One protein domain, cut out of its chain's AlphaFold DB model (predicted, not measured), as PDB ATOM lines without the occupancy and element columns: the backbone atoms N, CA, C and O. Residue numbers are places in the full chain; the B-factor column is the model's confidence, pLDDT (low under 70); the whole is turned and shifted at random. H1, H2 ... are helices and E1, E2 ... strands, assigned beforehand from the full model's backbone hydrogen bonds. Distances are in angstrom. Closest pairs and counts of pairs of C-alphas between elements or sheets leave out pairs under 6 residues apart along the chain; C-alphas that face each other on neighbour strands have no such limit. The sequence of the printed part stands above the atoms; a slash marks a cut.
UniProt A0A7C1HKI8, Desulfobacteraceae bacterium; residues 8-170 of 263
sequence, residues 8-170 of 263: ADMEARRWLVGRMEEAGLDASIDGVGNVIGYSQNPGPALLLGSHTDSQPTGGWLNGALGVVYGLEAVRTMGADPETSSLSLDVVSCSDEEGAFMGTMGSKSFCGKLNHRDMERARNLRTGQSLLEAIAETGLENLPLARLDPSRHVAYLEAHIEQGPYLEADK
ATOM      1  N   ALA A   8      79.405 147.373 222.074       97.19
ATOM      2  CA  ALA A   8      79.171 148.803 221.873       97.19
ATOM      3  C   ALA A   8      78.567 149.127 220.494       97.19
ATOM      4  O   ALA A   8      77.801 150.081 220.366       97.19
ATOM      5  N   ASP A   9      78.909 148.356 219.456       98.38
ATOM      6  CA  ASP A   9      78.302 148.489 218.127       98.38
ATOM      7  C   ASP A   9      76.840 148.050 218.167       98.38
ATOM      8  O   ASP A   9      75.953 148.804 217.775       98.38
ATOM      9  N   MET A  10      76.564 146.890 218.763       98.50
ATOM     10  CA  MET A  10      75.197 146.390 218.888       98.50
ATOM     11  C   MET A  10      74.311 147.272 219.770       98.50
ATOM     12  O   MET A  10      73.130 147.436 219.468       98.50
ATOM     13  N   GLU A  11      74.852 147.862 220.836       98.50
ATOM     14  CA  GLU A  11      74.144 148.859 221.642       98.50
ATOM     15  C   GLU A  11      73.786 150.096 220.805       98.50
ATOM     16  O   GLU A  11      72.624 150.506 220.775       98.50
ATOM     17  N   ALA A  12      74.749 150.640 220.053       98.56
ATOM     18  CA  ALA A  12      74.523 151.801 219.196       98.56
ATOM     19  C   ALA A  12      73.501 151.520 218.083       98.56
ATOM     20  O   ALA A  12      72.650 152.366 217.812       98.56
ATOM     21  N   ARG A  13      73.540 150.331 217.469       98.75
ATOM     22  CA  ARG A  13      72.582 149.924 216.430       98.75
ATOM     23  C   ARG A  13      71.160 149.822 216.974       98.75
ATOM     24  O   ARG A  13      70.240 150.357 216.364       98.75
ATOM     25  N   ARG A  14      70.972 149.200 218.145       98.75
ATOM     26  CA  ARG A  14      69.652 149.114 218.801       98.75
ATOM     27  C   ARG A  14      69.130 150.495 219.199       98.75
ATOM     28  O   ARG A  14      67.956 150.784 218.994       98.75
ATOM     29  N   TRP A  15      70.001 151.360 219.718       98.81
ATOM     30  CA  TRP A  15      69.644 152.750 219.998       98.81
ATOM     31  C   TRP A  15      69.213 153.491 218.727       98.81
ATOM     32  O   TRP A  15      68.193 154.181 218.736       98.81
ATOM     33  N   LEU A  16      69.952 153.315 217.626       98.88
ATOM     34  CA  LEU A  16      69.663 153.955 216.347       98.88
ATOM     35  C   LEU A  16      68.310 153.513 215.781       98.88
ATOM     36  O   LEU A  16      67.553 154.383 215.357       98.88
ATOM     37  N   VAL A  17      67.975 152.217 215.842       98.88
ATOM     38  CA  VAL A  17      66.630 151.716 215.490       98.88
ATOM     39  C   VAL A  17      65.566 152.501 216.250       98.88
ATOM     40  O   VAL A  17      64.722 153.139 215.632       98.88
ATOM     41  N   GLY A  18      65.684 152.588 217.579       98.81
ATOM     42  CA  GLY A  18      64.724 153.338 218.386       98.81
ATOM     43  C   GLY A  18      64.680 154.839 218.074       98.81
ATOM     44  O   GLY A  18      63.679 155.489 218.351       98.81
ATOM     45  N   ARG A  19      65.751 155.440 217.533       98.88
ATOM     46  CA  ARG A  19      65.732 156.847 217.080       98.88
ATOM     47  C   ARG A  19      65.082 157.023 215.708       98.88
ATOM     48  O   ARG A  19      64.522 158.089 215.459       98.88
ATOM     49  N   MET A  20      65.198 156.024 214.837       98.81
ATOM     50  CA  MET A  20      64.538 155.985 213.532       98.81
ATOM     51  C   MET A  20      63.030 155.766 213.692       98.81
ATOM     52  O   MET A  20      62.251 156.483 213.072       98.81
ATOM     53  N   GLU A  21      62.620 154.864 214.587       98.75
ATOM     54  CA  GLU A  21      61.208 154.629 214.922       98.75
ATOM     55  C   GLU A  21      60.543 155.885 215.499       98.75
ATOM     56  O   GLU A  21      59.459 156.270 215.070       98.75
ATOM     57  N   GLU A  22      61.216 156.595 216.413       98.56
ATOM     58  CA  GLU A  22      60.731 157.886 216.925       98.56
ATOM     59  C   GLU A  22      60.575 158.954 215.834       98.56
ATOM     60  O   GLU A  22      59.761 159.864 215.979       98.56
ATOM     61  N   ALA A  23      61.348 158.858 214.750       98.00
ATOM     62  CA  ALA A  23      61.228 159.736 213.589       98.00
ATOM     63  C   ALA A  23      60.148 159.270 212.590       98.00
ATOM     64  O   ALA A  23      59.971 159.908 211.555       98.00
ATOM     65  N   GLY A  24      59.424 158.184 212.885       97.94
ATOM     66  CA  GLY A  24      58.340 157.654 212.057       97.94
ATOM     67  C   GLY A  24      58.778 156.685 210.955       97.94
ATOM     68  O   GLY A  24      57.987 156.401 210.053       97.94
ATOM     69  N   LEU A  25      60.016 156.184 210.999       98.62
ATOM     70  CA  LEU A  25      60.502 155.161 210.071       98.62
ATOM     71  C   LEU A  25      60.168 153.751 210.581       98.62
ATOM     72  O   LEU A  25      60.208 153.498 211.782       98.62
ATOM     73  N   ASP A  26      59.920 152.819 209.663       98.56
ATOM     74  CA  ASP A  26      59.915 151.379 209.958       98.56
ATOM     75  C   ASP A  26      61.356 150.873 209.946       98.56
ATOM     76  O   ASP A  26      61.976 150.776 208.881       98.56
ATOM     77  N   ALA A  27      61.919 150.664 211.139       98.69
ATOM     78  CA  ALA A  27      63.344 150.445 211.318       98.69
ATOM     79  C   ALA A  27      63.688 149.068 211.887       98.69
ATOM     80  O   ALA A  27      63.031 148.546 212.783       98.69
ATOM     81  N   SER A  28      64.772 148.478 211.386       98.62
ATOM     82  CA  SER A  28      65.243 147.163 211.830       98.62
ATOM     83  C   SER A  28      66.751 146.989 211.653       98.62
ATOM     84  O   SER A  28      67.407 147.752 210.938       98.62
ATOM     85  N   ILE A  29      67.301 145.975 212.329       98.81
ATOM     86  CA  ILE A  29      68.656 145.468 212.088       98.81
ATOM     87  C   ILE A  29      68.538 144.214 211.215       98.81
ATOM     88  O   ILE A  29      67.772 143.314 211.554       98.81
ATOM     89  N   ASP A  30      69.282 144.148 210.113       98.56
ATOM     90  CA  ASP A  30      69.266 143.002 209.202       98.56
ATOM     91  C   ASP A  30      70.249 141.888 209.618       98.56
ATOM     92  O   ASP A  30      71.046 142.036 210.549       98.56
ATOM     93  N   GLY A  31      70.219 140.758 208.907       98.06
ATOM     94  CA  GLY A  31      71.054 139.588 209.218       98.06
ATOM     95  C   GLY A  31      72.574 139.759 209.052       98.06
ATOM     96  O   GLY A  31      73.325 138.844 209.385       98.06
ATOM     97  N   VAL A  32      73.058 140.905 208.557       97.50
ATOM     98  CA  VAL A  32      74.495 141.263 208.559       97.50
ATOM     99  C   VAL A  32      74.786 142.514 209.391       97.50
ATOM    100  O   VAL A  32      75.891 143.060 209.339       97.50
ATOM    101  N   GLY A  33      73.810 142.970 210.175       98.25
ATOM    102  CA  GLY A  33      73.951 144.087 211.095       98.25
ATOM    103  C   GLY A  33      73.670 145.459 210.492       98.25
ATOM    104  O   GLY A  33      73.849 146.443 211.203       98.25
ATOM    105  N   ASN A  34      73.241 145.587 209.231       98.75
ATOM    106  CA  ASN A  34      72.813 146.895 208.725       98.75
ATOM    107  C   ASN A  34      71.627 147.395 209.552       98.75
ATOM    108  O   ASN A  34      70.744 146.608 209.876       98.75
ATOM    109  N   VAL A  35      71.579 148.693 209.844       98.88
ATOM    110  CA  VAL A  35      70.373 149.331 210.392       98.88
ATOM    111  C   VAL A  35      69.693 150.085 209.265       98.88
ATOM    112  O   VAL A  35      70.338 150.928 208.646       98.88
ATOM    113  N   ILE A  36      68.428 149.785 208.984       98.44
ATOM    114  CA  ILE A  36      67.664 150.443 207.923       98.44
ATOM    115  C   ILE A  36      66.367 150.965 208.518       98.44
ATOM    116  O   ILE A  36      65.702 150.218 209.225       98.44
ATOM    117  N   GLY A  37      66.021 152.213 208.214       98.62
ATOM    118  CA  GLY A  37      64.721 152.814 208.482       98.62
ATOM    119  C   GLY A  37      64.033 153.197 207.177       98.62
ATOM    120  O   GLY A  37      64.564 154.018 206.428       98.62
ATOM    121  N   TYR A  38      62.863 152.616 206.918       98.50
ATOM    122  CA  TYR A  38      62.056 152.883 205.731       98.50
ATOM    123  C   TYR A  38      60.957 153.907 206.016       98.50
ATOM    124  O   TYR A  38      60.155 153.749 206.941       98.50
ATOM    125  N   SER A  39      60.875 154.938 205.180       98.06
ATOM    126  CA  SER A  39      59.744 155.853 205.163       98.06
ATOM    127  C   SER A  39      58.464 155.106 204.806       98.06
ATOM    128  O   SER A  39      58.420 154.350 203.833       98.06
ATOM    129  N   GLN A  40      57.403 155.380 205.563       96.00
ATOM    130  CA  GLN A  40      56.055 154.883 205.288       96.00
ATOM    131  C   GLN A  40      55.365 155.632 204.135       96.00
ATOM    132  O   GLN A  40      54.301 155.213 203.676       96.00
ATOM    133  N   ASN A  41      55.954 156.732 203.654       94.88
ATOM    134  CA  ASN A  41      55.442 157.448 202.494       94.88
ATOM    135  C   ASN A  41      55.588 156.582 201.224       94.88
ATOM    136  O   ASN A  41      56.601 155.894 201.034       94.88
ATOM    137  N   PRO A  42      54.582 156.592 200.331       93.06
ATOM    138  CA  PRO A  42      54.617 155.793 199.115       93.06
ATOM    139  C   PRO A  42      55.611 156.363 198.093       93.06
ATOM    140  O   PRO A  42      56.064 157.502 198.182       93.06
ATOM    141  N   GLY A  43      55.896 155.580 197.054       91.19
ATOM    142  CA  GLY A  43      56.657 156.046 195.896       91.19
ATOM    143  C   GLY A  43      58.180 155.975 196.068       91.19
ATOM    144  O   GLY A  43      58.677 155.261 196.947       91.19
ATOM    145  N   PRO A  44      58.933 156.646 195.181       91.00
ATOM    146  CA  PRO A  44      60.388 156.603 195.197       91.00
ATOM    147  C   PRO A  44      60.948 157.288 196.443       91.00
ATOM    148  O   PRO A  44      60.439 158.325 196.865       91.00
ATOM    149  N   ALA A  45      62.020 156.728 196.996       91.81
ATOM    150  CA  ALA A  45      62.731 157.270 198.142       91.81
ATOM    151  C   ALA A  45      64.163 157.679 197.802       91.81
ATOM    152  O   ALA A  45      64.854 157.038 197.001       91.81
ATOM    153  N   LEU A  46      64.610 158.737 198.471       88.00
ATOM    154  CA  LEU A  46      66.020 159.073 198.581       88.00
ATOM    155  C   LEU A  46      66.613 158.284 199.750       88.00
ATOM    156  O   LEU A  46      66.121 158.384 200.872       88.00
ATOM    157  N   LEU A  47      67.664 157.508 199.487       93.88
ATOM    158  CA  LEU A  47      68.393 156.797 200.528       93.88
ATOM    159  C   LEU A  47      69.496 157.701 201.084       93.88
ATOM    160  O   LEU A  47      70.321 158.220 200.335       93.88
ATOM    161  N   LEU A  48      69.523 157.873 202.396       90.94
ATOM    162  CA  LEU A  48      70.533 158.639 203.116       90.94
ATOM    163  C   LEU A  48      71.323 157.684 204.000       90.94
ATOM    164  O   LEU A  48      70.758 156.745 204.560       90.94
ATOM    165  N   GLY A  49      72.620 157.892 204.167       93.00
ATOM    166  CA  GLY A  49      73.347 157.000 205.055       93.00
ATOM    167  C   GLY A  49      74.835 157.214 205.126       93.00
ATOM    168  O   GLY A  49      75.375 158.179 204.597       93.00
ATOM    169  N   SER A  50      75.446 156.293 205.863       96.69
ATOM    170  CA  SER A  50      76.882 156.045 205.947       96.69
ATOM    171  C   SER A  50      77.063 154.769 206.789       96.69
ATOM    172  O   SER A  50      76.323 153.798 206.610       96.69
ATOM    173  N   HIS A  51      77.972 154.766 207.759       98.38
ATOM    174  CA  HIS A  51      78.227 153.665 208.684       98.38
ATOM    175  C   HIS A  51      78.283 154.151 210.137       98.38
ATOM    176  O   HIS A  51      78.339 155.346 210.412       98.38
ATOM    177  N   THR A  52      78.199 153.230 211.097       97.69
ATOM    178  CA  THR A  52      78.350 153.567 212.527       97.69
ATOM    179  C   THR A  52      79.445 152.775 213.217       97.69
ATOM    180  O   THR A  52      79.840 153.169 214.311       97.69
ATOM    181  N   ASP A  53      79.995 151.722 212.621       96.88
ATOM    182  CA  ASP A  53      81.210 151.098 213.140       96.88
ATOM    183  C   ASP A  53      82.414 152.046 213.011       96.88
ATOM    184  O   ASP A  53      82.395 152.998 212.232       96.88
ATOM    185  N   SER A  54      83.449 151.816 213.818       90.94
ATOM    186  CA  SER A  54      84.674 152.616 213.820       90.94
ATOM    187  C   SER A  54      85.916 151.736 213.827       90.94
ATOM    188  O   SER A  54      85.938 150.674 214.463       90.94
ATOM    189  N   GLN A  55      87.024 152.266 213.302       87.25
ATOM    190  CA  GLN A  55      88.344 151.733 213.643       87.25
ATOM    191  C   GLN A  55      88.577 151.725 215.170       87.25
ATOM    192  O   GLN A  55      87.968 152.502 215.920       87.25
ATOM    193  N   PRO A  56      89.524 150.912 215.668       80.00
ATOM    194  CA  PRO A  56      89.875 150.860 217.091       80.00
ATOM    195  C   PRO A  56      90.380 152.180 217.686       80.00
ATOM    196  O   PRO A  56      90.232 152.401 218.882       80.00
ATOM    197  N   THR A  57      90.922 153.074 216.862       84.44
ATOM    198  CA  THR A  57      91.312 154.443 217.243       84.44
ATOM    199  C   THR A  57      90.485 155.498 216.501       84.44
ATOM    200  O   THR A  57      90.954 156.611 216.284       84.44
ATOM    201  N   GLY A  58      89.269 155.143 216.071       82.56
ATOM    202  CA  GLY A  58      88.374 156.031 215.333       82.56
ATOM    203  C   GLY A  58      87.824 157.176 216.190       82.56
ATOM    204  O   GLY A  58      87.545 157.006 217.380       82.56
ATOM    205  N   GLY A  59      87.662 158.341 215.561       85.12
ATOM    206  CA  GLY A  59      86.979 159.494 216.145       85.12
ATOM    207  C   GLY A  59      85.455 159.338 216.151       85.12
ATOM    208  O   GLY A  59      84.903 158.361 215.656       85.12
ATOM    209  N   TRP A  60      84.760 160.332 216.704       92.38
ATOM    210  CA  TRP A  60      83.304 160.295 216.886       92.38
ATOM    211  C   TRP A  60      82.475 160.643 215.636       92.38
ATOM    212  O   TRP A  60      81.283 160.358 215.627       92.38
ATOM    213  N   LEU A  61      83.084 161.243 214.602       87.38
ATOM    214  CA  LEU A  61      82.373 161.750 213.415       87.38
ATOM    215  C   LEU A  61      82.455 160.841 212.180       87.38
ATOM    216  O   LEU A  61      81.544 160.893 211.359       87.38
ATOM    217  N   ASN A  62      83.516 160.032 212.045       91.31
ATOM    218  CA  ASN A  62      83.702 159.125 210.905       91.31
ATOM    219  C   ASN A  62      82.497 158.183 210.791       91.31
ATOM    220  O   ASN A  62      82.158 157.525 211.778       91.31
ATOM    221  N   GLY A  63      81.815 158.184 209.646       90.94
ATOM    222  CA  GLY A  63      80.554 157.472 209.432       90.94
ATOM    223  C   GLY A  63      79.339 158.047 210.172       90.94
ATOM    224  O   GLY A  63      78.332 158.413 209.560       90.94
ATOM    225  N   ALA A  64      79.426 158.173 211.500       94.06
ATOM    226  CA  ALA A  64      78.299 158.543 212.355       94.06
ATOM    227  C   ALA A  64      77.649 159.878 211.951       94.06
ATOM    228  O   ALA A  64      76.428 160.010 212.053       94.06
ATOM    229  N   LEU A  65      78.439 160.840 211.454       90.56
ATOM    230  CA  LEU A  65      77.936 162.112 210.933       90.56
ATOM    231  C   LEU A  65      76.881 161.897 209.838       90.56
ATOM    232  O   LEU A  65      75.800 162.475 209.922       90.56
ATOM    233  N   GLY A  66      77.169 161.053 208.845       85.81
ATOM    234  CA  GLY A  66      76.286 160.822 207.700       85.81
ATOM    235  C   GLY A  66      74.968 160.166 208.088       85.81
ATOM    236  O   GLY A  66      73.904 160.589 207.640       85.81
ATOM    237  N   VAL A  67      75.023 159.189 208.996       97.56
ATOM    238  CA  VAL A  67      73.823 158.510 209.509       97.56
ATOM    239  C   VAL A  67      72.947 159.468 210.319       97.56
ATOM    240  O   VAL A  67      71.731 159.508 210.128       97.56
ATOM    241  N   VAL A  68      73.551 160.274 211.198       97.62
ATOM    242  CA  VAL A  68      72.811 161.261 211.998       97.62
ATOM    243  C   VAL A  68      72.251 162.379 211.116       97.62
ATOM    244  O   VAL A  68      71.120 162.797 211.340       97.62
ATOM    245  N   TYR A  69      72.975 162.822 210.083       95.94
ATOM    246  CA  TYR A  69      72.468 163.792 209.104       95.94
ATOM    247  C   TYR A  69      71.265 163.243 208.336       95.94
ATOM    248  O   TYR A  69      70.282 163.959 208.163       95.94
ATOM    249  N   GLY A  70      71.308 161.972 207.924       90.69
ATOM    250  CA  GLY A  70      70.167 161.314 207.287       90.69
ATOM    251  C   GLY A  70      68.931 161.295 208.188       90.69
ATOM    252  O   GLY A  70      67.843 161.680 207.764       90.69
ATOM    253  N   LEU A  71      69.105 160.925 209.457       97.94
ATOM    254  CA  LEU A  71      68.021 160.930 210.438       97.94
ATOM    255  C   LEU A  71      67.481 162.341 210.724       97.94
ATOM    256  O   LEU A  71      66.276 162.524 210.889       97.94
ATOM    257  N   GLU A  72      68.351 163.346 210.776       98.06
ATOM    258  CA  GLU A  72      67.929 164.729 210.995       98.06
ATOM    259  C   GLU A  72      67.181 165.305 209.786       98.06
ATOM    260  O   GLU A  72      66.211 166.044 209.962       98.06
ATOM    261  N   ALA A  73      67.558 164.907 208.567       91.44
ATOM    262  CA  ALA A  73      66.809 165.243 207.360       91.44
ATOM    263  C   ALA A  73      65.384 164.672 207.411       91.44
ATOM    264  O   ALA A  73      64.435 165.402 207.135       91.44
ATOM    265  N   VAL A  74      65.216 163.417 207.852       97.00
ATOM    266  CA  VAL A  74      63.892 162.798 208.056       97.00
ATOM    267  C   VAL A  74      63.045 163.608 209.033       97.00
ATOM    268  O   VAL A  74      61.899 163.928 208.730       97.00
ATOM    269  N   ARG A  75      63.602 163.986 210.188       97.69
ATOM    270  CA  ARG A  75      62.874 164.759 211.208       97.69
ATOM    271  C   ARG A  75      62.492 166.149 210.717       97.69
ATOM    272  O   ARG A  75      61.350 166.567 210.884       97.69
ATOM    273  N   THR A  76      63.447 166.849 210.112       95.44
ATOM    274  CA  THR A  76      63.259 168.231 209.664       95.44
ATOM    275  C   THR A  76      62.254 168.299 208.521       95.44
ATOM    276  O   THR A  76      61.312 169.084 208.584       95.44
ATOM    277  N   MET A  77      62.409 167.445 207.506       95.12
ATOM    278  CA  MET A  77      61.510 167.419 206.349       95.12
ATOM    279  C   MET A  77      60.146 166.813 206.699       95.12
ATOM    280  O   MET A  77      59.121 167.250 206.190       95.12
ATOM    281  N   GLY A  78      60.092 165.854 207.628       93.44
ATOM    282  CA  GLY A  78      58.833 165.307 208.137       93.44
ATOM    283  C   GLY A  78      57.978 166.329 208.895       93.44
ATOM    284  O   GLY A  78      56.752 166.235 208.876       93.44
ATOM    285  N   ALA A  79      58.605 167.319 209.541       93.38
ATOM    286  CA  ALA A  79      57.915 168.391 210.260       93.38
ATOM    287  C   ALA A  79      57.445 169.546 209.355       93.38
ATOM    288  O   ALA A  79      56.606 170.347 209.772       93.38
ATOM    289  N   ASP A  80      57.976 169.643 208.136       93.44
ATOM    290  CA  ASP A  80      57.645 170.686 207.171       93.44
ATOM    291  C   ASP A  80      56.520 170.219 206.222       93.44
ATOM    292  O   ASP A  80      56.698 169.252 205.478       93.44
ATOM    293  N   PRO A  81      55.355 170.895 206.188       95.50
ATOM    294  CA  PRO A  81      54.249 170.531 205.307       95.50
ATOM    295  C   PRO A  81      54.619 170.419 203.822       95.50
ATOM    296  O   PRO A  81      54.017 169.606 203.122       95.50
ATOM    297  N   GLU A  82      55.599 171.190 203.334       94.94
ATOM    298  CA  GLU A  82      56.005 171.161 201.921       94.94
ATOM    299  C   GLU A  82      56.805 169.903 201.559       94.94
ATOM    300  O   GLU A  82      56.779 169.459 200.408       94.94
ATOM    301  N   THR A  83      57.484 169.298 202.535       91.62
ATOM    302  CA  THR A  83      58.395 168.166 202.317       91.62
ATOM    303  C   THR A  83      57.970 166.877 203.028       91.62
ATOM    304  O   THR A  83      58.446 165.805 202.663       91.62
ATOM    305  N   SER A  84      56.996 166.938 203.942       93.62
ATOM    306  CA  SER A  84      56.513 165.812 204.765       93.62
ATOM    307  C   SER A  84      55.961 164.612 203.987       93.62
ATOM    308  O   SER A  84      55.912 163.501 204.513       93.62
ATOM    309  N   SER A  85      55.560 164.815 202.729       93.69
ATOM    310  CA  SER A  85      55.083 163.746 201.837       93.69
ATOM    311  C   SER A  85      56.201 163.036 201.062       93.69
ATOM    312  O   SER A  85      55.936 162.036 200.394       93.69
ATOM    313  N   LEU A  86      57.443 163.529 201.135       93.12
ATOM    314  CA  LEU A  86      58.595 162.929 200.465       93.12
ATOM    315  C   LEU A  86      59.093 161.700 201.234       93.12
ATOM    316  O   LEU A  86      59.060 161.655 202.465       93.12
ATOM    317  N   SER A  87      59.578 160.700 200.504       96.88
ATOM    318  CA  SER A  87      60.072 159.452 201.091       96.88
ATOM    319  C   SER A  87      61.585 159.511 201.277       96.88
ATOM    320  O   SER A  87      62.338 159.615 200.305       96.88
ATOM    321  N   LEU A  88      62.031 159.436 202.530       94.62
ATOM    322  CA  LEU A  88      63.441 159.411 202.916       94.62
ATOM    323  C   LEU A  88      63.727 158.141 203.714       94.62
ATOM    324  O   LEU A  88      63.172 157.953 204.795       94.62
ATOM    325  N   ASP A  89      64.606 157.296 203.185       97.94
ATOM    326  CA  ASP A  89      65.079 156.095 203.873       97.94
ATOM    327  C   ASP A  89      66.466 156.362 204.453       97.94
ATOM    328  O   ASP A  89      67.252 157.112 203.869       97.94
ATOM    329  N   VAL A  90      66.793 155.738 205.584       98.56
ATOM    330  CA  VAL A  90      68.104 155.904 206.229       98.56
ATOM    331  C   VAL A  90      68.767 154.552 206.437       98.56
ATOM    332  O   VAL A  90      68.145 153.634 206.965       98.56
ATOM    333  N   VAL A  91      70.042 154.433 206.065       98.56
ATOM    334  CA  VAL A  91      70.849 153.227 206.276       98.56
ATOM    335  C   VAL A  91      72.138 153.527 207.041       98.56
ATOM    336  O   VAL A  91      72.878 154.462 206.736       98.56
ATOM    337  N   SER A  92      72.434 152.687 208.031       98.75
ATOM    338  CA  SER A  92      73.766 152.535 208.607       98.75
ATOM    339  C   SER A  92      74.339 151.195 208.168       98.75
ATOM    340  O   SER A  92      73.935 150.138 208.664       98.75
ATOM    341  N   CYS A  93      75.272 151.244 207.219       98.38
ATOM    342  CA  CYS A  93      75.946 150.061 206.710       98.38
ATOM    343  C   CYS A  93      76.825 149.442 207.801       98.38
ATOM    344  O   CYS A  93      77.502 150.141 208.554       98.38
ATOM    345  N   SER A  94      76.782 148.118 207.901       98.00
ATOM    346  CA  SER A  94      77.625 147.339 208.805       98.00
ATOM    347  C   SER A  94      79.045 147.178 208.259       98.00
ATOM    348  O   SER A  94      79.221 146.934 207.063       98.00
ATOM    349  N   ASP A  95      80.036 147.251 209.145       97.25
ATOM    350  CA  ASP A  95      81.446 146.938 208.880       97.25
ATOM    351  C   ASP A  95      82.027 147.654 207.645       97.25
ATOM    352  O   ASP A  95      82.617 147.036 206.754       97.25
ATOM    353  N   GLU A  96      81.822 148.969 207.552       95.50
ATOM    354  CA  GLU A  96      82.454 149.787 206.509       95.50
ATOM    355  C   GLU A  96      83.974 149.794 206.685       95.50
ATOM    356  O   GLU A  96      84.701 149.478 205.738       95.50
ATOM    357  N   GLU A  97      84.410 149.977 207.932       89.81
ATOM    358  CA  GLU A  97      85.807 150.101 208.353       89.81
ATOM    359  C   GLU A  97      86.579 148.781 208.208       89.81
ATOM    360  O   GLU A  97      87.814 148.748 208.193       89.81
ATOM    361  N   GLY A  98      85.847 147.669 208.095       93.00
ATOM    362  CA  GLY A  98      86.387 146.360 207.769       93.00
ATOM    363  C   GLY A  98      87.079 145.661 208.926       93.00
ATOM    364  O   GLY A  98      88.169 145.117 208.749       93.00
ATOM    365  N   ALA A  99      86.434 145.604 210.089       93.50
ATOM    366  CA  ALA A  99      86.833 144.697 211.154       93.50
ATOM    367  C   ALA A  99      86.847 143.238 210.666       93.50
ATOM    368  O   ALA A  99      87.755 142.503 211.052       93.50
ATOM    369  N   PHE A 100      85.909 142.837 209.799       95.44
ATOM    370  CA  PHE A 100      85.881 141.527 209.133       95.44
ATOM    371  C   PHE A 100      86.062 141.649 207.617       95.44
ATOM    372  O   PHE A 100      86.847 140.914 207.015       95.44
ATOM    373  N   MET A 101      85.321 142.562 206.988       91.00
ATOM    374  CA  MET A 101      85.356 142.819 205.553       91.00
ATOM    375  C   MET A 101      84.905 144.250 205.266       91.00
ATOM    376  O   MET A 101      83.727 144.551 205.373       91.00
ATOM    377  N   GLY A 102      85.807 145.113 204.795       91.56
ATOM    378  CA  GLY A 102      85.443 146.505 204.505       91.56
ATOM    379  C   GLY A 102      84.249 146.617 203.559       91.56
ATOM    380  O   GLY A 102      84.160 145.871 202.568       91.56
ATOM    381  N   THR A 103      83.348 147.559 203.845       94.50
ATOM    382  CA  THR A 103      82.070 147.805 203.145       94.50
ATOM    383  C   THR A 103      81.124 146.593 203.108       94.50
ATOM    384  O   THR A 103      80.372 146.411 202.147       94.50
ATOM    385  N   MET A 104      81.162 145.711 204.112       96.69
ATOM    386  CA  MET A 104      80.365 144.474 204.094       96.69
ATOM    387  C   MET A 104      78.862 144.742 203.974       96.69
ATOM    388  O   MET A 104      78.175 144.109 203.169       96.69
ATOM    389  N   GLY A 105      78.354 145.683 204.763       97.06
ATOM    390  CA  GLY A 105      76.943 146.015 204.846       97.06
ATOM    391  C   GLY A 105      76.369 146.480 203.514       97.06
ATOM    392  O   GLY A 105      75.362 145.939 203.052       97.06
ATOM    393  N   SER A 106      77.067 147.396 202.837       96.75
ATOM    394  CA  SER A 106      76.672 147.895 201.516       96.75
ATOM    395  C   SER A 106      76.843 146.837 200.422       96.75
ATOM    396  O   SER A 106      75.987 146.720 199.541       96.75
ATOM    397  N   LYS A 107      77.873 145.979 200.499       96.88
ATOM    398  CA  LYS A 107      77.984 144.800 199.621       96.88
ATOM    399  C   LYS A 107      76.791 143.864 199.790       96.88
ATOM    400  O   LYS A 107      76.256 143.409 198.782       96.88
ATOM    401  N   SER A 108      76.357 143.581 201.020       97.38
ATOM    402  CA  SER A 108      75.146 142.787 201.262       97.38
ATOM    403  C   SER A 108      73.923 143.483 200.675       97.38
ATOM    404  O   SER A 108      73.237 142.887 199.848       97.38
ATOM    405  N   PHE A 109      73.707 144.755 201.014       96.62
ATOM    406  CA  PHE A 109      72.557 145.537 200.564       96.62
ATOM    407  C   PHE A 109      72.421 145.552 199.030       96.62
ATOM    408  O   PHE A 109      71.325 145.378 198.500       96.62
ATOM    409  N   CYS A 110      73.540 145.624 198.305       95.81
ATOM    410  CA  CYS A 110      73.602 145.581 196.839       95.81
ATOM    411  C   CYS A 110      73.654 144.162 196.227       95.81
ATOM    412  O   CYS A 110      73.900 144.017 195.025       95.81
ATOM    413  N   GLY A 111      73.489 143.101 197.022       93.81
ATOM    414  CA  GLY A 111      73.519 141.710 196.554       93.81
ATOM    415  C   GLY A 111      74.893 141.236 196.057       93.81
ATOM    416  O   GLY A 111      74.977 140.362 195.195       93.81
ATOM    417  N   LYS A 112      75.978 141.838 196.552       92.44
ATOM    418  CA  LYS A 112      77.374 141.537 196.191       92.44
ATOM    419  C   LYS A 112      78.121 140.707 197.233       92.44
ATOM    420  O   LYS A 112      79.206 140.229 196.925       92.44
ATOM    421  N   LEU A 113      77.560 140.528 198.428       92.88
ATOM    422  CA  LEU A 113      78.102 139.640 199.456       92.88
ATOM    423  C   LEU A 113      77.455 138.258 199.335       92.88
ATOM    424  O   LEU A 113      76.231 138.142 199.424       92.88
ATOM    425  N   ASN A 114      78.261 137.216 199.133       91.19
ATOM    426  CA  ASN A 114      77.774 135.836 199.102       91.19
ATOM    427  C   ASN A 114      78.153 135.069 200.383       91.19
ATOM    428  O   ASN A 114      79.008 135.494 201.156       91.19
ATOM    429  N   HIS A 115      77.534 133.906 200.600       91.44
ATOM    430  CA  HIS A 115      77.761 133.114 201.813       91.44
ATOM    431  C   HIS A 115      79.221 132.658 201.980       91.44
ATOM    432  O   HIS A 115      79.746 132.693 203.087       91.44
ATOM    433  N   ARG A 116      79.915 132.304 200.889       93.25
ATOM    434  CA  ARG A 116      81.328 131.889 200.952       93.25
ATOM    435  C   ARG A 116      82.248 133.027 201.379       93.25
ATOM    436  O   ARG A 116      83.247 132.781 202.052       93.25
ATOM    437  N   ASP A 117      81.937 134.256 200.976       91.69
ATOM    438  CA  ASP A 117      82.664 135.442 201.432       91.69
ATOM    439  C   ASP A 117      82.534 135.578 202.954       91.69
ATOM    440  O   ASP A 117      83.530 135.805 203.641       91.69
ATOM    441  N   MET A 118      81.327 135.349 203.484       95.38
ATOM    442  CA  MET A 118      81.057 135.403 204.921       95.38
ATOM    443  C   MET A 118      81.736 134.264 205.694       95.38
ATOM    444  O   MET A 118      82.349 134.509 206.729       95.38
ATOM    445  N   GLU A 119      81.702 133.033 205.173       95.94
ATOM    446  CA  GLU A 119      82.389 131.870 205.761       95.94
ATOM    447  C   GLU A 119      83.905 132.080 205.883       95.94
ATOM    448  O   GLU A 119      84.539 131.564 206.809       95.94
ATOM    449  N   ARG A 120      84.506 132.819 204.940       94.88
ATOM    450  CA  ARG A 120      85.949 133.106 204.900       94.88
ATOM    451  C   ARG A 120      86.346 134.328 205.714       94.88
ATOM    452  O   ARG A 120      87.506 134.419 206.112       94.88
ATOM    453  N   ALA A 121      85.423 135.256 205.946       95.25
ATOM    454  CA  ALA A 121      85.706 136.487 206.662       95.25
ATOM    455  C   ALA A 121      86.098 136.196 208.118       95.25
ATOM    456  O   ALA A 121      85.484 135.380 208.816       95.25
ATOM    457  N   ARG A 122      87.163 136.853 208.567       97.06
ATOM    458  CA  ARG A 122      87.699 136.741 209.922       97.06
ATOM    459  C   ARG A 122      87.976 138.132 210.447       97.06
ATOM    460  O   ARG A 122      88.433 138.983 209.689       97.06
ATOM    461  N   ASN A 123      87.737 138.339 211.736       95.81
ATOM    462  CA  ASN A 123      88.096 139.587 212.378       95.81
ATOM    463  C   ASN A 123      89.612 139.811 212.241       95.81
ATOM    464  O   ASN A 123      90.397 138.951 212.646       95.81
ATOM    465  N   LEU A 124      90.031 140.959 211.706       87.56
ATOM    466  CA  LEU A 124      91.437 141.251 211.403       87.56
ATOM    467  C   LEU A 124      92.348 141.255 212.638       87.56
ATOM    468  O   LEU A 124      93.563 141.136 212.498       87.56
ATOM    469  N   ARG A 125      91.783 141.410 213.841       88.06
ATOM    470  CA  ARG A 125      92.543 141.467 215.096       88.06
ATOM    471  C   ARG A 125      92.413 140.207 215.930       88.06
ATOM    472  O   ARG A 125      93.410 139.747 216.474       88.06
ATOM    473  N   THR A 126      91.200 139.680 216.065       92.38
ATOM    474  CA  THR A 126      90.933 138.545 216.961       92.38
ATOM    475  C   THR A 126      90.955 137.201 216.242       92.38
ATOM    476  O   THR A 126      91.081 136.170 216.893       92.38
ATOM    477  N   GLY A 127      90.823 137.187 214.912       94.50
ATOM    478  CA  GLY A 127      90.683 135.959 214.133       94.50
ATOM    479  C   GLY A 127      89.327 135.261 214.291       94.50
ATOM    480  O   GLY A 127      89.171 134.163 213.766       94.50
ATOM    481  N   GLN A 128      88.350 135.870 214.976       97.69
ATOM    482  CA  GLN A 128      86.988 135.333 215.118       97.69
ATOM    483  C   GLN A 128      86.296 135.204 213.751       97.69
ATOM    484  O   GLN A 128      86.487 136.056 212.879       97.69
ATOM    485  N   SER A 129      85.481 134.164 213.549       98.31
ATOM    486  CA  SER A 129      84.638 134.036 212.352       98.31
ATOM    487  C   SER A 129      83.562 135.115 212.298       98.31
ATOM    488  O   SER A 129      82.927 135.411 213.307       98.31
ATOM    489  N   LEU A 130      83.294 135.660 211.107       98.25
ATOM    490  CA  LEU A 130      82.147 136.554 210.913       98.25
ATOM    491  C   LEU A 130      80.826 135.859 211.268       98.25
ATOM    492  O   LEU A 130      79.971 136.461 211.906       98.25
ATOM    493  N   LEU A 131      80.658 134.594 210.874       97.88
ATOM    494  CA  LEU A 131      79.423 133.854 211.152       97.88
ATOM    495  C   LEU A 131      79.219 133.612 212.652       97.88
ATOM    496  O   LEU A 131      78.086 133.650 213.119       97.88
ATOM    497  N   GLU A 132      80.305 133.406 213.404       98.12
ATOM    498  CA  GLU A 132      80.249 133.304 214.868       98.12
ATOM    499  C   GLU A 132      79.844 134.646 215.481       98.12
ATOM    500  O   GLU A 132      78.915 134.686 216.279       98.12
ATOM    501  N   ALA A 133      80.461 135.750 215.043       98.06
ATOM    502  CA  ALA A 133      80.119 137.088 215.523       98.06
ATOM    503  C   ALA A 133      78.649 137.454 215.237       98.06
ATOM    504  O   ALA A 133      77.956 137.959 216.114       98.06
ATOM    505  N   ILE A 134      78.136 137.146 214.040       98.19
ATOM    506  CA  ILE A 134      76.717 137.339 213.698       98.19
ATOM    507  C   ILE A 134      75.823 136.504 214.629       98.19
ATOM    508  O   ILE A 134      74.870 137.044 215.195       98.19
ATOM    509  N   ALA A 135      76.150 135.225 214.835       97.81
ATOM    510  CA  ALA A 135      75.372 134.331 215.691       97.81
ATOM    511  C   ALA A 135      75.351 134.780 217.164       97.81
ATOM    512  O   ALA A 135      74.309 134.763 217.814       97.81
ATOM    513  N   GLU A 136      76.480 135.257 217.692       97.69
ATOM    514  CA  GLU A 136      76.579 135.796 219.057       97.69
ATOM    515  C   GLU A 136      75.687 137.028 219.274       97.69
ATOM    516  O   GLU A 136      75.258 137.304 220.397       97.69
ATOM    517  N   THR A 137      75.376 137.761 218.202       97.62
ATOM    518  CA  THR A 137      74.479 138.925 218.248       97.62
ATOM    519  C   THR A 137      73.001 138.587 218.022       97.62
ATOM    520  O   THR A 137      72.151 139.461 218.240       97.62
ATOM    521  N   GLY A 138      72.689 137.341 217.641       97.12
ATOM    522  CA  GLY A 138      71.335 136.851 217.356       97.12
ATOM    523  C   GLY A 138      70.766 137.308 216.009       97.12
ATOM    524  O   GLY A 138      69.547 137.389 215.856       97.12
ATOM    525  N   LEU A 139      71.626 137.688 215.057       97.69
ATOM    526  CA  LEU A 139      71.218 138.224 213.754       97.69
ATOM    527  C   LEU A 139      71.131 137.146 212.657       97.69
ATOM    528  O   LEU A 139      70.583 137.397 211.590       97.69
ATOM    529  N   GLU A 140      71.638 135.937 212.895       94.81
ATOM    530  CA  GLU A 140      71.902 134.909 211.880       94.81
ATOM    531  C   GLU A 140      70.662 134.402 211.128       94.81
ATOM    532  O   GLU A 140      70.783 133.885 210.018       94.81
ATOM    533  N   ASN A 141      69.472 134.576 211.708       94.69
ATOM    534  CA  ASN A 141      68.193 134.176 211.114       94.69
ATOM    535  C   ASN A 141      67.345 135.364 210.633       94.69
ATOM    536  O   ASN A 141      66.214 135.167 210.184       94.69
ATOM    537  N   LEU A 142      67.851 136.595 210.746       97.44
ATOM    538  CA  LEU A 142      67.124 137.779 210.302       97.44
ATOM    539  C   LEU A 142      67.210 137.938 208.779       97.44
ATOM    540  O   LEU A 142      68.221 137.582 208.163       97.44
ATOM    541  N   PRO A 143      66.158 138.488 208.145       97.06
ATOM    542  CA  PRO A 143      66.202 138.791 206.726       97.06
ATOM    543  C   PRO A 143      67.313 139.800 206.428       97.06
ATOM    544  O   PRO A 143      67.688 140.618 207.266       97.06
ATOM    545  N   LEU A 144      67.832 139.746 205.204       96.56
ATOM    546  CA  LEU A 144      68.785 140.732 204.715       96.56
ATOM    547  C   LEU A 144      68.037 141.848 203.999       96.56
ATOM    548  O   LEU A 144      67.229 141.572 203.106       96.56
ATOM    549  N   ALA A 145      68.356 143.094 204.332       95.56
ATOM    550  CA  ALA A 145      67.843 144.221 203.578       95.56
ATOM    551  C   ALA A 145      68.470 144.241 202.178       95.56
ATOM    552  O   ALA A 145      69.596 143.766 201.948       95.56
ATOM    553  N   ARG A 146      67.724 144.776 201.211       95.56
ATOM    554  CA  ARG A 146      68.153 144.857 199.816       95.56
ATOM    555  C   ARG A 146      67.855 146.224 199.237       95.56
ATOM    556  O   ARG A 146      66.776 146.776 199.445       95.56
ATOM    557  N   LEU A 147      68.811 146.723 198.462       91.94
ATOM    558  CA  LEU A 147      68.589 147.849 197.579       91.94
ATOM    559  C   LEU A 147      67.528 147.439 196.558       91.94
ATOM    560  O   LEU A 147      67.721 146.502 195.784       91.94
ATOM    561  N   ASP A 148      66.422 148.167 196.559       92.12
ATOM    562  CA  ASP A 148      65.374 148.073 195.550       92.12
ATOM    563  C   ASP A 148      65.503 149.254 194.574       92.12
ATOM    564  O   ASP A 148      65.171 150.373 194.966       92.12
ATOM    565  N   PRO A 149      65.962 149.047 193.325       87.12
ATOM    566  CA  PRO A 149      66.086 150.117 192.333       87.12
ATOM    567  C   PRO A 149      64.752 150.721 191.875       87.12
ATOM    568  O   PRO A 149      64.752 151.788 191.267       87.12
ATOM    569  N   SER A 150      63.619 150.052 192.119       88.69
ATOM    570  CA  SER A 150      62.292 150.610 191.826       88.69
ATOM    571  C   SER A 150      61.835 151.617 192.885       88.69
ATOM    572  O   SER A 150      60.996 152.472 192.603       88.69
ATOM    573  N   ARG A 151      62.433 151.548 194.082       92.00
ATOM    574  CA  ARG A 151      62.185 152.457 195.198       92.00
ATOM    575  C   ARG A 151      63.309 153.474 195.388       92.00
ATOM    576  O   ARG A 151      63.037 154.668 195.417       92.00
ATOM    577  N   HIS A 152      64.549 153.024 195.554       91.44
ATOM    578  CA  HIS A 152      65.688 153.868 195.909       91.44
ATOM    579  C   HIS A 152      66.265 154.524 194.653       91.44
ATOM    580  O   HIS A 152      67.018 153.904 193.901       91.44
ATOM    581  N   VAL A 153      65.903 155.785 194.419       84.25
ATOM    582  CA  VAL A 153      66.262 156.498 193.180       84.25
ATOM    583  C   VAL A 153      67.639 157.153 193.233       84.25
ATOM    584  O   VAL A 153      68.229 157.434 192.192       84.25
ATOM    585  N   ALA A 154      68.156 157.394 194.437       75.19
ATOM    586  CA  ALA A 154      69.485 157.938 194.671       75.19
ATOM    587  C   ALA A 154      69.969 157.597 196.086       75.19
ATOM    588  O   ALA A 154      69.168 157.264 196.962       75.19
ATOM    589  N   TYR A 155      71.282 157.714 196.290       84.94
ATOM    590  CA  TYR A 155      71.940 157.601 197.587       84.94
ATOM    591  C   TYR A 155      72.761 158.864 197.855       84.94
ATOM    592  O   TYR A 155      73.521 159.286 196.980       84.94
ATOM    593  N   LEU A 156      72.613 159.458 199.041       76.88
ATOM    594  CA  LEU A 156      73.460 160.551 199.513       76.88
ATOM    595  C   LEU A 156      74.138 160.173 200.825       76.88
ATOM    596  O   LEU A 156      73.501 159.705 201.769       76.88
ATOM    597  N   GLU A 157      75.429 160.468 200.886       88.19
ATOM    598  CA  GLU A 157      76.269 160.241 202.051       88.19
ATOM    599  C   GLU A 157      76.999 161.530 202.405       88.19
ATOM    600  O   GLU A 157      77.737 162.091 201.594       88.19
ATOM    601  N   ALA A 158      76.760 162.014 203.621       80.75
ATOM    602  CA  ALA A 158      77.524 163.105 204.200       80.75
ATOM    603  C   ALA A 158      78.664 162.528 205.035       80.75
ATOM    604  O   ALA A 158      78.483 161.552 205.760       80.75
ATOM    605  N   HIS A 159      79.837 163.145 204.957       89.88
ATOM    606  CA  HIS A 159      81.018 162.637 205.633       89.88
ATOM    607  C   HIS A 159      81.974 163.777 205.987       89.88
ATOM    608  O   HIS A 159      81.977 164.820 205.330       89.88
ATOM    609  N   ILE A 160      82.788 163.586 207.027       85.25
ATOM    610  CA  ILE A 160      83.907 164.493 207.290       85.25
ATOM    611  C   ILE A 160      84.950 164.368 206.183       85.25
ATOM    612  O   ILE A 160      85.129 163.304 205.587       85.25
ATOM    613  N   GLU A 161      85.690 165.441 205.943       83.44
ATOM    614  CA  GLU A 161      86.885 165.332 205.125       83.44
ATOM    615  C   GLU A 161      87.928 164.469 205.853       83.44
ATOM    616  O   GLU A 161      88.237 164.700 207.019       83.44
ATOM    617  N   GLN A 162      88.472 163.461 205.170       75.00
ATOM    618  CA  GLN A 162      89.564 162.617 205.680       75.00
ATOM    619  C   GLN A 162      90.930 163.086 205.143       75.00
ATOM    620  O   GLN A 162      91.841 162.296 204.903       75.00
ATOM    621  N   GLY A 163      91.048 164.394 204.922       75.44
ATOM    622  CA  GLY A 163      92.200 165.096 204.372       75.44
ATOM    623  C   GLY A 163      92.138 166.585 204.734       75.44
ATOM    624  O   GLY A 163      91.180 167.004 205.379       75.44
ATOM    625  N   PRO A 164      93.158 167.380 204.374       78.88
ATOM    626  CA  PRO A 164      93.279 168.758 204.846       78.88
ATOM    627  C   PRO A 164      92.766 169.816 203.852       78.88
ATOM    628  O   PRO A 164      93.043 170.995 204.046       78.88
ATOM    629  N   TYR A 165      92.115 169.443 202.746       79.44
ATOM    630  CA  TYR A 165      91.890 170.346 201.613       79.44
ATOM    631  C   TYR A 165      90.852 171.429 201.913       79.44
ATOM    632  O   TYR A 165      91.120 172.598 201.646       79.44
ATOM    633  N   LEU A 166      89.694 171.093 202.493       71.50
ATOM    634  CA  LEU A 166      88.681 172.100 202.831       71.50
ATOM    635  C   LEU A 166      89.205 173.059 203.898       71.50
ATOM    636  O   LEU A 166      88.982 174.264 203.789       71.50
ATOM    637  N   GLU A 167      89.934 172.550 204.894       79.25
ATOM    638  CA  GLU A 167      90.565 173.392 205.915       79.25
ATOM    639  C   GLU A 167      91.622 174.320 205.300       79.25
ATOM    640  O   GLU A 167      91.562 175.538 205.496       79.25
ATOM    641  N   ALA A 168      92.550 173.772 204.507       81.88
ATOM    642  CA  ALA A 168      93.613 174.536 203.856       81.88
ATOM    643  C   ALA A 168      93.053 175.618 202.918       81.88
ATOM    644  O   ALA A 168      93.511 176.765 202.944       81.88
ATOM    645  N   ASP A 169      92.010 175.285 202.157       86.12
ATOM    646  CA  ASP A 169      91.353 176.194 201.214       86.12
ATOM    647  C   ASP A 169      90.286 177.085 201.875       86.12
ATOM    648  O   ASP A 169      89.641 177.899 201.197       86.12
ATOM    649  N   LYS A 170      90.087 176.951 203.195       88.44
ATOM    650  CA  LYS A 170      89.077 177.665 203.996       88.44
ATOM    651  C   LYS A 170      87.670 177.547 203.401       88.44
ATOM    652  O   LYS A 170      86.910 178.520 203.346       88.44
TER     653      LYS A 170
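This is residues 8 to 170 of the 263 residues of a protein of Desulfobacteraceae bacterium (UniProt A0A7C1HKI8). What is the main shape? A twisted sheet of five strands has two long helices, H1 and H2, side by side over one face, and the short H3 over E4 on the other. H4 and H5 form a small head beyond one end of the sheet, and residues 163 to 170, with H6, stick out as a tail. What makes it up? 163 residues are printed, with six named helices and five named strands in the order H1 E1 E2 E3 H2 E4 H3 H4 H5 E5 H6; the class is mixed, helices and strands. The sheet is mixed, in the order E1 E2 E4 E3 E5; the whole is compact, with a radius of gyration of the C-alphas of 16.3 A and spans of 51 by 45 by 27 A.

Where is the first helix? H1, residues 8 to 22, is on the sheet over E1, residues 25 to 29, at a height over the sheet of 7.7 A; their closest C-alphas, of Val 17 and Ala 27, are 5.5 A apart. How do the strands pair? E1 and E2, residues 35 to 39, form an antiparallel hairpin, with N 26 and O 38 2.9 A apart, and E2 is antiparallel to E4, residues 87 to 93, with N 37 and O 90 at 2.8 A. E3, residues 45 to 51, is parallel to E4, with N 48 and O 89 at 2.8 A, and to E5, residues 152 to 156, with N 47 and O 154 at 2.9 A. Where are the other helices? H2, residues 64 to 79, is on the same face as H1, over E4 and E3; E3, H2, E4 are a strand-helix-strand unit, two parallel neighbour strands with a helix between, with a right-handed crossover, and the closest C-alphas of E3 and H2, of Gly 49 and Val 67, are 4.7 A apart. H3, residues 104 to 109, on the opposite face, is only just over E4, on which 3 of its C-alphas fall. H4, residues 115 to 120, touches H5, residues 130 to 137, about perpendicular at 80 degrees, the closest C-alphas being those of Met 118 and Leu 130, 6.2 A apart. Are the helix backbones well formed? Every O i to N i+4 pair is within hydrogen-bond range in H1, H2, H3, H4 and H5; H6, residues 165 to 168, is too short for one, and its one O i to N i+3 pair is within range.

Where are the anchors? H1 begins at C-alpha 8 (79.171, 148.803, 221.873), and H6 ends at C-alpha 168 (93.613, 174.536, 203.856). How long are the longer elements? From first to last C-alpha H1 is 21.1 A, H2 22.7 A, E3 19.1 A and E4 19.3 A.

Which links are long? E3 to H2, 12 residues, and H5 to E5, 14 residues, are long links; the printed part has no cut. How sure is the model? Mean pLDDT of the printed part is 93.5, and no printed residue is under 70.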